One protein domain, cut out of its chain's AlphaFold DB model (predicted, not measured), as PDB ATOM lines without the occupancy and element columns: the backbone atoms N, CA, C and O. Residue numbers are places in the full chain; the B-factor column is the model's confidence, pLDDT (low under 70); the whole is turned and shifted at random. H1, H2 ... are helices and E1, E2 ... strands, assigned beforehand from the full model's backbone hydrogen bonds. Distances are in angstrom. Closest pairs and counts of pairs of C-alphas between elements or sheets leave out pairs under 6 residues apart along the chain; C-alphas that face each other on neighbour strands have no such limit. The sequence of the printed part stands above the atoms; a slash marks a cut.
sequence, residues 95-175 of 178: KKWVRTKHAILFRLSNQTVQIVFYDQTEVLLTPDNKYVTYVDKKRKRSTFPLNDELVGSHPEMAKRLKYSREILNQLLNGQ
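AT A GLANCE: This is residues 95 to 175 of the 178 residues of the protein "Hypothetical protein" of Thalassionema nitzschioides (UniProt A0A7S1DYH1). One twisted sheet of six strands forms a wall, and one long helix, H2, runs crosswise over one of its faces; the other face is bare. The short helix H1 follows E6 at one edge of the sheet and makes a corner with H2, which then runs back over the sheet towards E1. The printed part has 81 residues, with six named strands and then two named helices along the chain: E1 E2 E3 E4 E5 E6 H1 H2. The strands stand in the sheet in that same order, antiparallel throughout, and the class is mixed, helices and strands. The whole is compact, with a radius of gyration of the C-alphas of 12.1 A and spans of 34 by 26 by 19 A.

HOW THE PARTS SIT: E1, residues 95 to 99, forms a hairpin with E2, residues 103 to 108, with N 98 and O 105 2.9 A apart. E2 forms a hairpin with E3, residues 113 to 117, with N 106 and O 114 at 2.8 A. E3 and E4, residues 122 to 125, form the next hairpin, with N 115 and O 123 at 2.8 A. E4 and E5, residues 131 to 135, form another, with N 124 and O 133 at 2.8 A. E5 and E6, residues 141 to 145, form the last, at 157 degrees between their directions, with N 134 and O 142 at 2.8 A. The six strands are a meander, each the antiparallel neighbour of the one before, and E1 and E6 are the edge strands. H1, residues 148 to 153, is not on the sheet; its closest C-alpha pair with E6 is Phe 144 and Leu 150, 7.6 A. H2, residues 155 to 175, touches H1 only at the corner, with residues 157 to 158 alone; the closest C-alphas are those of Val 151 and Ala 158, 4.8 A. Their lines stand at a steep tilt of 40 degrees, opposite ways. H2 is on the sheet at a height over the sheet of 9.6 A, in two layers, a helix on one face of a sheet. It lies over E1, E2, E4 and, only just, with 3 of its C-alphas, E3. On the local plane it runs across the strands, only just, at 60.4 degrees to E1. The closest C-alphas of E3 and H2, Ile 115 and Ser 164, are 7.0 A apart. Of the O i to N i+4 pairs, 1 of 2 in H1 and 16 of 17 in H2 are within hydrogen-bond range.

IN THESE COORDINATES: E1 begins at C-alpha 95, (133.993, 142.498, 113.226), and is 14.1 A long; E2 is 16.2 A, E3 13.1 A, E4 10.2 A, E5 13.2 A and E6 13.8 A. H1 is 9.7 A long. H2 runs 31.0 A from C-alpha 155, (125.016, 133.802, 85.734), to C-alpha 175, (123.732, 151.263, 111.369).

THE WHOLE: The C-alphas of Lys 138 and Gln 175, the two farthest apart, are 35.9 A apart. The printed part has no cut, and each link is tight. The mean pLDDT of the printed part is 84.0; residue 129, residues 148 to 153 and residues 173 to 175 are under 70.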
ATOM      1  N   LYS A  95     134.623 141.238 112.796       85.31
ATOM      2  CA  LYS A  95     133.993 142.498 113.226       85.31
ATOM      3  C   LYS A  95     132.496 142.323 113.443       85.31
ATOM      4  O   LYS A  95     131.967 142.778 114.456       85.31
ATOM      5  N   LYS A  96     131.820 141.698 112.482       85.69
ATOM      6  CA  LYS A  96     130.367 141.506 112.482       85.69
ATOM      7  C   LYS A  96     130.033 140.240 111.709       85.69
ATOM      8  O   LYS A  96     130.702 139.930 110.728       85.69
ATOM      9  N   TRP A  97     128.984 139.554 112.128       90.00
ATOM     10  CA  TRP A  97     128.382 138.482 111.352       90.00
ATOM     11  C   TRP A  97     126.873 138.678 111.310       90.00
ATOM     12  O   TRP A  97     126.298 139.257 112.232       90.00
ATOM     13  N   VAL A  98     126.245 138.229 110.229       89.62
ATOM     14  CA  VAL A  98     124.788 138.217 110.092       89.62
ATOM     15  C   VAL A  98     124.356 136.921 109.442       89.62
ATOM     16  O   VAL A  98     124.943 136.467 108.463       89.62
ATOM     17  N   ARG A  99     123.303 136.336 110.004       90.00
ATOM     18  CA  ARG A  99     122.604 135.196 109.428       90.00
ATOM     19  C   ARG A  99     121.368 135.696 108.699       90.00
ATOM     20  O   ARG A  99     120.579 136.451 109.255       90.00
ATOM     21  N   THR A 100     121.213 135.259 107.461       90.31
ATOM     22  CA  THR A 100     120.041 135.513 106.623       90.31
ATOM     23  C   THR A 100     119.335 134.192 106.327       90.31
ATOM     24  O   THR A 100     119.804 133.126 106.723       90.31
ATOM     25  N   LYS A 101     118.219 134.243 105.594       89.06
ATOM     26  CA  LYS A 101     117.496 133.038 105.165       89.06
ATOM     27  C   LYS A 101     118.337 132.112 104.272       89.06
ATOM     28  O   LYS A 101     118.110 130.909 104.277       89.06
ATOM     29  N   HIS A 102     119.287 132.658 103.508       89.88
ATOM     30  CA  HIS A 102     119.997 131.910 102.462       89.88
ATOM     31  C   HIS A 102     121.515 131.823 102.664       89.88
ATOM     32  O   HIS A 102     122.171 131.026 101.993       89.88
ATOM     33  N   ALA A 103     122.076 132.631 103.565       93.00
ATOM     34  CA  ALA A 103     123.515 132.705 103.772       93.00
ATOM     35  C   ALA A 103     123.896 133.243 105.156       93.00
ATOM     36  O   ALA A 103     123.112 133.919 105.832       93.00
ATOM     37  N   ILE A 104     125.149 133.011 105.530       92.62
ATOM     38  CA  ILE A 104     125.821 133.661 106.651       92.62
ATOM     39  C   ILE A 104     126.903 134.578 106.084       92.62
ATOM     40  O   ILE A 104     127.739 134.143 105.297       92.62
ATOM     41  N   LEU A 105     126.886 135.845 106.485       92.44
ATOM     42  CA  LEU A 105     127.882 136.836 106.099       92.44
ATOM     43  C   LEU A 105     128.811 137.130 107.274       92.44
ATOM     44  O   LEU A 105     128.354 137.404 108.384       92.44
ATOM     45  N   PHE A 106     130.109 137.137 107.002       92.44
ATOM     46  CA  PHE A 106     131.183 137.484 107.919       92.44
ATOM     47  C   PHE A 106     131.923 138.719 107.406       92.44
ATOM     48  O   PHE A 106     132.428 138.740 106.287       92.44
ATOM     49  N   ARG A 107     132.002 139.762 108.235       89.88
ATOM     50  CA  ARG A 107     132.821 140.952 107.987       89.88
ATOM     51  C   ARG A 107     134.039 140.904 108.896       89.88
ATOM     52  O   ARG A 107     133.889 140.930 110.120       89.88
ATOM     53  N   LEU A 108     135.227 140.889 108.308       90.19
ATOM     54  CA  LEU A 108     136.499 140.832 109.024       90.19
ATOM     55  C   LEU A 108     137.090 142.227 109.289       90.19
ATOM     56  O   LEU A 108     136.635 143.245 108.754       90.19
ATOM     57  N   SER A 109     138.091 142.297 110.169       86.31
ATOM     58  CA  SER A 109     138.723 143.550 110.592       86.31
ATOM     59  C   SER A 109     139.494 144.246 109.480       86.31
ATOM     60  O   SER A 109     139.441 145.477 109.412       86.31
ATOM     61  N   ASN A 110     140.079 143.465 108.577       87.19
ATOM     62  CA  ASN A 110     140.792 143.899 107.378       87.19
ATOM     63  C   ASN A 110     139.867 144.308 106.215       87.19
ATOM     64  O   ASN A 110     140.357 144.519 105.118       87.19
ATOM     65  N   GLN A 111     138.553 144.436 106.445       87.12
ATOM     66  CA  GLN A 111     137.530 144.769 105.439       87.12
ATOM     67  C   GLN A 111     137.201 143.646 104.445       87.12
ATOM     68  O   GLN A 111     136.318 143.829 103.614       87.12
ATOM     69  N   THR A 112     137.806 142.464 104.578       90.31
ATOM     70  CA  THR A 112     137.363 141.274 103.849       90.31
ATOM     71  C   THR A 112     135.935 140.907 104.250       90.31
ATOM     72  O   THR A 112     135.575 140.921 105.436       90.31
ATOM     73  N   VAL A 113     135.128 140.543 103.256       91.19
ATOM     74  CA  VAL A 113     133.769 140.039 103.458       91.19
ATOM     75  C   VAL A 113     133.686 138.626 102.907       91.19
ATOM     76  O   VAL A 113     134.019 138.393 101.750       91.19
ATOM     77  N   GLN A 114     133.205 137.696 103.722       93.31
ATOM     78  CA  GLN A 114     132.913 136.327 103.308       93.31
ATOM     79  C   GLN A 114     131.414 136.070 103.429       93.31
ATOM     80  O   GLN A 114     130.804 136.401 104.442       93.31
ATOM     81  N   ILE A 115     130.819 135.464 102.411       93.88
ATOM     82  CA  ILE A 115     129.424 135.043 102.380       93.88
ATOM     83  C   ILE A 115     129.404 133.539 102.131       93.88
ATOM     84  O   ILE A 115     129.849 133.072 101.088       93.88
ATOM     85  N   VAL A 116     128.879 132.788 103.093       93.12
ATOM     86  CA  VAL A 116     128.731 131.332 103.028       93.12
ATOM     87  C   VAL A 116     127.257 131.021 102.818       93.12
ATOM     88  O   VAL A 116     126.431 131.301 103.690       93.12
ATOM     89  N   PHE A 117     126.911 130.476 101.657       92.94
ATOM     90  CA  PHE A 117     125.537 130.118 101.324       92.94
ATOM     91  C   PHE A 117     125.205 128.711 101.821       92.94
ATOM     92  O   PHE A 117     126.055 127.824 101.862       92.94
ATOM     93  N   TYR A 118     123.936 128.480 102.163       92.38
ATOM     94  CA  TYR A 118     123.495 127.168 102.653       92.38
ATOM     95  C   TYR A 118     123.515 126.064 101.598       92.38
ATOM     96  O   TYR A 118     123.462 124.887 101.938       92.38
ATOM     97  N   ASP A 119     123.636 126.425 100.325       90.44
ATOM     98  CA  ASP A 119     123.772 125.473  99.229       90.44
ATOM     99  C   ASP A 119     125.234 125.126  98.904       90.44
ATOM    100  O   ASP A 119     125.523 124.664  97.802       90.44
ATOM    101  N   GLN A 120     126.131 125.334  99.876       88.25
ATOM    102  CA  GLN A 120     127.555 124.971  99.850       88.25
ATOM    103  C   GLN A 120     128.435 125.834  98.938       88.25
ATOM    104  O   GLN A 120     129.620 125.551  98.793       88.25
ATOM    105  N   THR A 121     127.886 126.899  98.353       91.38
ATOM    106  CA  THR A 121     128.679 127.890  97.614       91.38
ATOM    107  C   THR A 121     129.179 128.992  98.545       91.38
ATOM    108  O   THR A 121     128.540 129.325  99.548       91.38
ATOM    109  N   GLU A 122     130.318 129.595  98.215       92.75
ATOM    110  CA  GLU A 122     130.910 130.664  99.022       92.75
ATOM    111  C   GLU A 122     131.410 131.809  98.139       92.75
ATOM    112  O   GLU A 122     131.881 131.605  97.022       92.75
ATOM    113  N   VAL A 123     131.306 133.034  98.645       91.75
ATOM    114  CA  VAL A 123     131.836 134.244  98.011       91.75
ATOM    115  C   VAL A 123     132.754 134.939  99.005       91.75
ATOM    116  O   VAL A 123     132.366 135.184 100.145       91.75
ATOM    117  N   LEU A 124     133.956 135.296  98.575       92.06
ATOM    118  CA  LEU A 124     134.920 136.057  99.359       92.06
ATOM    119  C   LEU A 124     135.332 137.303  98.571       92.06
ATOM    120  O   LEU A 124     135.841 137.202  97.456       92.06
ATOM    121  N   LEU A 125     135.107 138.471  99.165       89.31
ATOM    122  CA  LEU A 125     135.416 139.784  98.607       89.31
ATOM    123  C   LEU A 125     136.650 140.364  99.297       89.31
ATOM    124  O   LEU A 125     136.725 140.398 100.535       89.31
ATOM    125  N   THR A 126     137.617 140.819  98.502       85.31
ATOM    126  CA  THR A 126     138.821 141.478  99.018       85.31
ATOM    127  C   THR A 126     138.515 142.892  99.535       85.31
ATOM    128  O   THR A 126     137.524 143.493  99.127       85.31
ATOM    129  N   PRO A 127     139.348 143.449 100.435       78.69
ATOM    130  CA  PRO A 127     139.133 144.767 101.055       78.69
ATOM    131  C   PRO A 127     138.924 145.923 100.070       78.69
ATOM    132  O   PRO A 127     138.237 146.891 100.376       78.69
ATOM    133  N   ASP A 128     139.540 145.823  98.898       77.38
ATOM    134  CA  ASP A 128     139.478 146.805  97.822       77.38
ATOM    135  C   ASP A 128     138.371 146.511  96.801       77.38
ATOM    136  O   ASP A 128     138.271 147.210  95.795       77.38
ATOM    137  N   ASN A 129     137.563 145.470  97.036       69.94
ATOM    138  CA  ASN A 129     136.587 144.923  96.096       69.94
ATOM    139  C   ASN A 129     137.165 144.685  94.692       69.94
ATOM    140  O   ASN A 129     136.405 144.602  93.738       69.94
ATOM    141  N   LYS A 130     138.490 144.571  94.533       79.06
ATOM    142  CA  LYS A 130     139.090 144.355  93.212       79.06
ATOM    143  C   LYS A 130     138.948 142.921  92.768       79.06
ATOM    144  O   LYS A 130     138.852 142.672  91.573       79.06
ATOM    145  N   TYR A 131     138.931 141.992  93.718       85.88
ATOM    146  CA  TYR A 131     138.845 140.575  93.432       85.88
ATOM    147  C   TYR A 131     137.700 139.932  94.196       85.88
ATOM    148  O   TYR A 131     137.462 140.198  95.379       85.88
ATOM    149  N   VAL A 132     137.027 139.024  93.503       88.19
ATOM    150  CA  VAL A 132     136.083 138.096  94.095       88.19
ATOM    151  C   VAL A 132     136.577 136.676  93.908       88.19
ATOM    152  O   VAL A 132     136.885 136.235  92.803       88.19
ATOM    153  N   THR A 133     136.644 135.948  95.010       89.94
ATOM    154  CA  THR A 133     136.774 134.503  94.987       89.94
ATOM    155  C   THR A 133     135.384 133.890  95.123       89.94
ATOM    156  O   THR A 133     134.683 134.156  96.098       89.94
ATOM    157  N   TYR A 134     135.017 133.024  94.186       90.31
ATOM    158  CA  TYR A 134     133.848 132.158  94.269       90.31
ATOM    159  C   TYR A 134     134.281 130.713  94.520       90.31
ATOM    160  O   TYR A 134     135.245 130.233  93.920       90.31
ATOM    161  N   VAL A 135     133.574 130.029  95.413       90.56
ATOM    162  CA  VAL A 135     133.696 128.590  95.648       90.56
ATOM    163  C   VAL A 135     132.383 127.957  95.220       90.56
ATOM    164  O   VAL A 135     131.319 128.315  95.733       90.56
ATOM    165  N   ASP A 136     132.455 127.050  94.252       88.00
ATOM    166  CA  ASP A 136     131.280 126.348  93.749       88.00
ATOM    167  C   ASP A 136     130.867 125.172  94.658       88.00
ATOM    168  O   ASP A 136     131.521 124.837  95.647       88.00
ATOM    169  N   LYS A 137     129.769 124.501  94.293       88.44
ATOM    170  CA  LYS A 137     129.245 123.325  95.014       88.44
ATOM    171  C   LYS A 137     130.196 122.125  94.999       88.44
ATOM    172  O   LYS A 137     130.040 121.218  95.804       88.44
ATOM    173  N   LYS A 138     131.156 122.104  94.072       86.00
ATOM    174  CA  LYS A 138     132.205 121.085  93.966       86.00
ATOM    175  C   LYS A 138     133.468 121.493  94.729       86.00
ATOM    176  O   LYS A 138     134.507 120.878  94.524       86.00
ATOM    177  N   ARG A 139     133.393 122.533  95.575       84.44
ATOM    178  CA  ARG A 139     134.519 123.113  96.324       84.44
ATOM    179  C   ARG A 139     135.633 123.682  95.439       84.44
ATOM    180  O   ARG A 139     136.704 124.019  95.935       84.44
ATOM    181  N   LYS A 140     135.384 123.895  94.142       85.75
ATOM    182  CA  LYS A 140     136.365 124.509  93.251       85.75
ATOM    183  C   LYS A 140     136.400 126.013  93.487       85.75
ATOM    184  O   LYS A 140     135.416 126.723  93.278       85.75
ATOM    185  N   ARG A 141     137.570 126.500  93.894       88.44
ATOM    186  CA  ARG A 141     137.845 127.922  94.097       88.44
ATOM    187  C   ARG A 141     138.232 128.582  92.775       88.44
ATOM    188  O   ARG A 141     139.065 128.070  92.034       88.44
ATOM    189  N   SER A 142     137.643 129.730  92.470       85.81
ATOM    190  CA  SER A 142     138.003 130.553  91.312       85.81
ATOM    191  C   SER A 142     138.023 132.020  91.716       85.81
ATOM    192  O   SER A 142     137.091 132.493  92.362       85.81
ATOM    193  N   THR A 143     139.100 132.728  91.380       87.31
ATOM    194  CA  THR A 143     139.280 134.145  91.720       87.31
ATOM    195  C   THR A 143     139.273 134.973  90.455       87.31
ATOM    196  O   THR A 143     139.949 134.636  89.487       87.31
ATOM    197  N   PHE A 144     138.531 136.070  90.488       83.31
ATOM    198  CA  PHE A 144     138.297 136.915  89.336       83.31
ATOM    199  C   PHE A 144     138.360 138.394  89.712       83.31
ATOM    200  O   PHE A 144     137.992 138.740  90.839       83.31
ATOM    201  N   PRO A 145     138.780 139.275  88.789       84.69
ATOM    202  CA  PRO A 145     138.617 140.708  88.972       84.69
ATOM    203  C   PRO A 145     137.125 141.066  88.979       84.69
ATOM    204  O   PRO A 145     136.350 140.544  88.175       84.69
ATOM    205  N   LEU A 146     136.712 141.948  89.888       77.38
ATOM    206  CA  LEU A 146     135.336 142.425  89.994       77.38
ATOM    207  C   LEU A 146     135.054 143.462  88.895       77.38
ATOM    208  O   LEU A 146     135.003 144.660  89.150       77.38
ATOM    209  N   ASN A 147     134.871 142.980  87.667       77.00
ATOM    210  CA  ASN A 147     134.503 143.790  86.506       77.00
ATOM    211  C   ASN A 147     133.103 143.394  86.006       77.00
ATOM    212  O   ASN A 147     132.683 142.248  86.182       77.00
ATOM    213  N   ASP A 148     132.394 144.310  85.340       65.56
ATOM    214  CA  ASP A 148     131.034 144.057  84.830       65.56
ATOM    215  C   ASP A 148     130.971 142.896  83.817       65.56
ATOM    216  O   ASP A 148     129.992 142.152  83.786       65.56
ATOM    217  N   GLU A 149     132.041 142.649  83.057       61.53
ATOM    218  CA  GLU A 149     132.135 141.511  82.124       61.53
ATOM    219  C   GLU A 149     132.051 140.148  82.828       61.53
ATOM    220  O   GLU A 149     131.527 139.174  82.283       61.53
ATOM    221  N   LEU A 150     132.502 140.073  84.083       65.62
ATOM    222  CA  LEU A 150     132.476 138.847  84.873       65.62
ATOM    223  C   LEU A 150     131.044 138.389  85.183       65.62
ATOM    224  O   LEU A 150     130.757 137.190  85.264       65.62
ATOM    225  N   VAL A 151     130.146 139.362  85.346       61.50
ATOM    226  CA  VAL A 151     128.721 139.165  85.625       61.50
ATOM    227  C   VAL A 151     128.020 138.526  84.417       61.50
ATOM    228  O   VAL A 151     127.066 137.770  84.601       61.50
ATOM    229  N   GLY A 152     128.524 138.761  83.200       60.28
ATOM    230  CA  GLY A 152     127.995 138.180  81.964       60.28
ATOM    231  C   GLY A 152     128.349 136.703  81.766       60.28
ATOM    232  O   GLY A 152     127.497 135.920  81.354       60.28
ATOM    233  N   SER A 153     129.575 136.295  82.106       69.12
ATOM    234  CA  SER A 153     130.073 134.938  81.816       69.12
ATOM    235  C   SER A 153     129.580 133.856  82.785       69.12
ATOM    236  O   SER A 153     129.570 132.677  82.440       69.12
ATOM    237  N   HIS A 154     129.168 134.226  84.003       76.81
ATOM    238  CA  HIS A 154     128.783 133.272  85.051       76.81
ATOM    239  C   HIS A 154     127.484 133.701  85.758       76.81
ATOM    240  O   HIS A 154     127.527 134.352  86.810       76.81
ATOM    241  N   PRO A 155     126.303 133.302  85.245       80.94
ATOM    242  CA  PRO A 155     125.016 133.802  85.734       80.94
ATOM    243  C   PRO A 155     124.705 133.408  87.186       80.94
ATOM    244  O   PRO A 155     124.006 134.136  87.893       80.94
ATOM    245  N   GLU A 156     125.211 132.269  87.668       82.50
ATOM    246  CA  GLU A 156     125.035 131.875  89.070       82.50
ATOM    247  C   GLU A 156     125.845 132.773  90.010       82.50
ATOM    248  O   GLU A 156     125.295 133.313  90.972       82.50
ATOM    249  N   MET A 157     127.123 133.000  89.695       83.38
ATOM    250  CA  MET A 157     127.992 133.884  90.472       83.38
ATOM    251  C   MET A 157     127.451 135.317  90.479       83.38
ATOM    252  O   MET A 157     127.374 135.932  91.538       83.38
ATOM    253  N   ALA A 158     126.975 135.815  89.334       84.44
ATOM    254  CA  ALA A 158     126.310 137.111  89.217       84.44
ATOM    255  C   ALA A 158     125.143 137.274  90.208       84.44
ATOM    256  O   ALA A 158     125.047 138.287  90.906       84.44
ATOM    257  N   LYS A 159     124.279 136.254  90.332       87.31
ATOM    258  CA  LYS A 159     123.182 136.253  91.316       87.31
ATOM    259  C   LYS A 159     123.708 136.324  92.751       87.31
ATOM    260  O   LYS A 159     123.165 137.084  93.554       87.31
ATOM    261  N   ARG A 160     124.777 135.585  93.079       88.00
ATOM    262  CA  ARG A 160     125.397 135.625  94.419       88.00
ATOM    263  C   ARG A 160     126.037 136.966  94.724       88.00
ATOM    264  O   ARG A 160     125.884 137.457  95.840       88.00
ATOM    265  N   LEU A 161     126.712 137.573  93.753       86.31
ATOM    266  CA  LEU A 161     127.308 138.901  93.885       86.31
ATOM    267  C   LEU A 161     126.234 139.961  94.121       86.31
ATOM    268  O   LEU A 161     126.351 140.757  95.054       86.31
ATOM    269  N   LYS A 162     125.143 139.922  93.345       87.56
ATOM    270  CA  LYS A 162     124.001 140.822  93.536       87.56
ATOM    271  C   LYS A 162     123.409 140.684  94.941       87.56
ATOM    272  O   LYS A 162     123.242 141.688  95.627       87.56
ATOM    273  N   TYR A 163     123.172 139.454  95.392       87.75
ATOM    274  CA  TYR A 163     122.672 139.185  96.741       87.75
ATOM    275  C   TYR A 163     123.649 139.648  97.835       87.75
ATOM    276  O   TYR A 163     123.244 140.253  98.825       87.75
ATOM    277  N   SER A 164     124.950 139.431  97.636       85.75
ATOM    278  CA  SER A 164     125.996 139.877  98.565       85.75
ATOM    279  C   SER A 164     125.990 141.399  98.718       85.75
ATOM    280  O   SER A 164     126.058 141.905  99.837       85.75
ATOM    281  N   ARG A 165     125.825 142.132  97.608       85.38
ATOM    282  CA  ARG A 165     125.681 143.594  97.607       85.38
ATOM    283  C   ARG A 165     124.448 144.049  98.392       85.38
ATOM    284  O   ARG A 165     124.536 144.998  99.163       85.38
ATOM    285  N   GLU A 166     123.315 143.371  98.229       86.69
ATOM    286  CA  GLU A 166     122.080 143.689  98.961       86.69
ATOM    287  C   GLU A 166     122.241 143.495 100.475       86.69
ATOM    288  O   GLU A 166     121.906 144.402 101.241       86.69
ATOM    289  N   ILE A 167     122.816 142.370 100.921       85.75
ATOM    290  CA  ILE A 167     123.072 142.141 102.354       85.75
ATOM    291  C   ILE A 167     124.068 143.172 102.893       85.75
ATOM    292  O   ILE A 167     123.878 143.698 103.988       85.75
ATOM    293  N   LEU A 168     125.122 143.494 102.139       83.25
ATOM    294  CA  LEU A 168     126.097 144.506 102.546       83.25
ATOM    295  C   LEU A 168     125.457 145.884 102.724       83.25
ATOM    296  O   LEU A 168     125.698 146.538 103.738       83.25
ATOM    297  N   ASN A 169     124.580 146.287 101.807       84.94
ATOM    298  CA  ASN A 169     123.831 147.533 101.939       84.94
ATOM    299  C   ASN A 169     122.918 147.517 103.172       84.94
ATOM    300  O   ASN A 169     122.871 148.499 103.907       84.94
ATOM    301  N   GLN A 170     122.250 146.397 103.467       81.00
ATOM    302  CA  GLN A 170     121.470 146.255 104.704       81.00
ATOM    303  C   GLN A 170     122.349 146.342 105.959       81.00
ATOM    304  O   GLN A 170     121.942 146.925 106.962       81.00
ATOM    305  N   LEU A 171     123.569 145.804 105.920       75.75
ATOM    306  CA  LEU A 171     124.511 145.865 107.040       75.75
ATOM    307  C   LEU A 171     125.022 147.275 107.328       75.75
ATOM    308  O   LEU A 171     125.275 147.571 108.500       75.75
ATOM    309  N   LEU A 172     125.196 148.085 106.279       73.19
ATOM    310  CA  LEU A 172     125.603 149.489 106.349       73.19
ATOM    311  C   LEU A 172     124.428 150.380 106.777       73.19
ATOM    312  O   LEU A 172     124.552 151.144 107.729       73.19
ATOM    313  N   ASN A 173     123.258 150.216 106.159       69.38
ATOM    314  CA  ASN A 173     122.071 151.033 106.444       69.38
ATOM    315  C   ASN A 173     121.410 150.668 107.780       69.38
ATOM    316  O   ASN A 173     120.835 151.519 108.453       69.38
ATOM    317  N   GLY A 174     121.553 149.420 108.228       57.47
ATOM    318  CA  GLY A 174     121.164 148.996 109.572       57.47
ATOM    319  C   GLY A 174     121.996 149.635 110.693       57.47
ATOM    320  O   GLY A 174     121.694 149.394 111.854       57.47
ATOM    321  N   GLN A 175     123.032 150.431 110.382       50.50
ATOM    322  CA  GLN A 175     123.732 151.263 111.369       50.50
ATOM    323  C   GLN A 175     123.000 152.582 111.693       50.50
ATOM    324  O   GLN A 175     123.444 153.286 112.591       50.50
TER     325      GLN A 175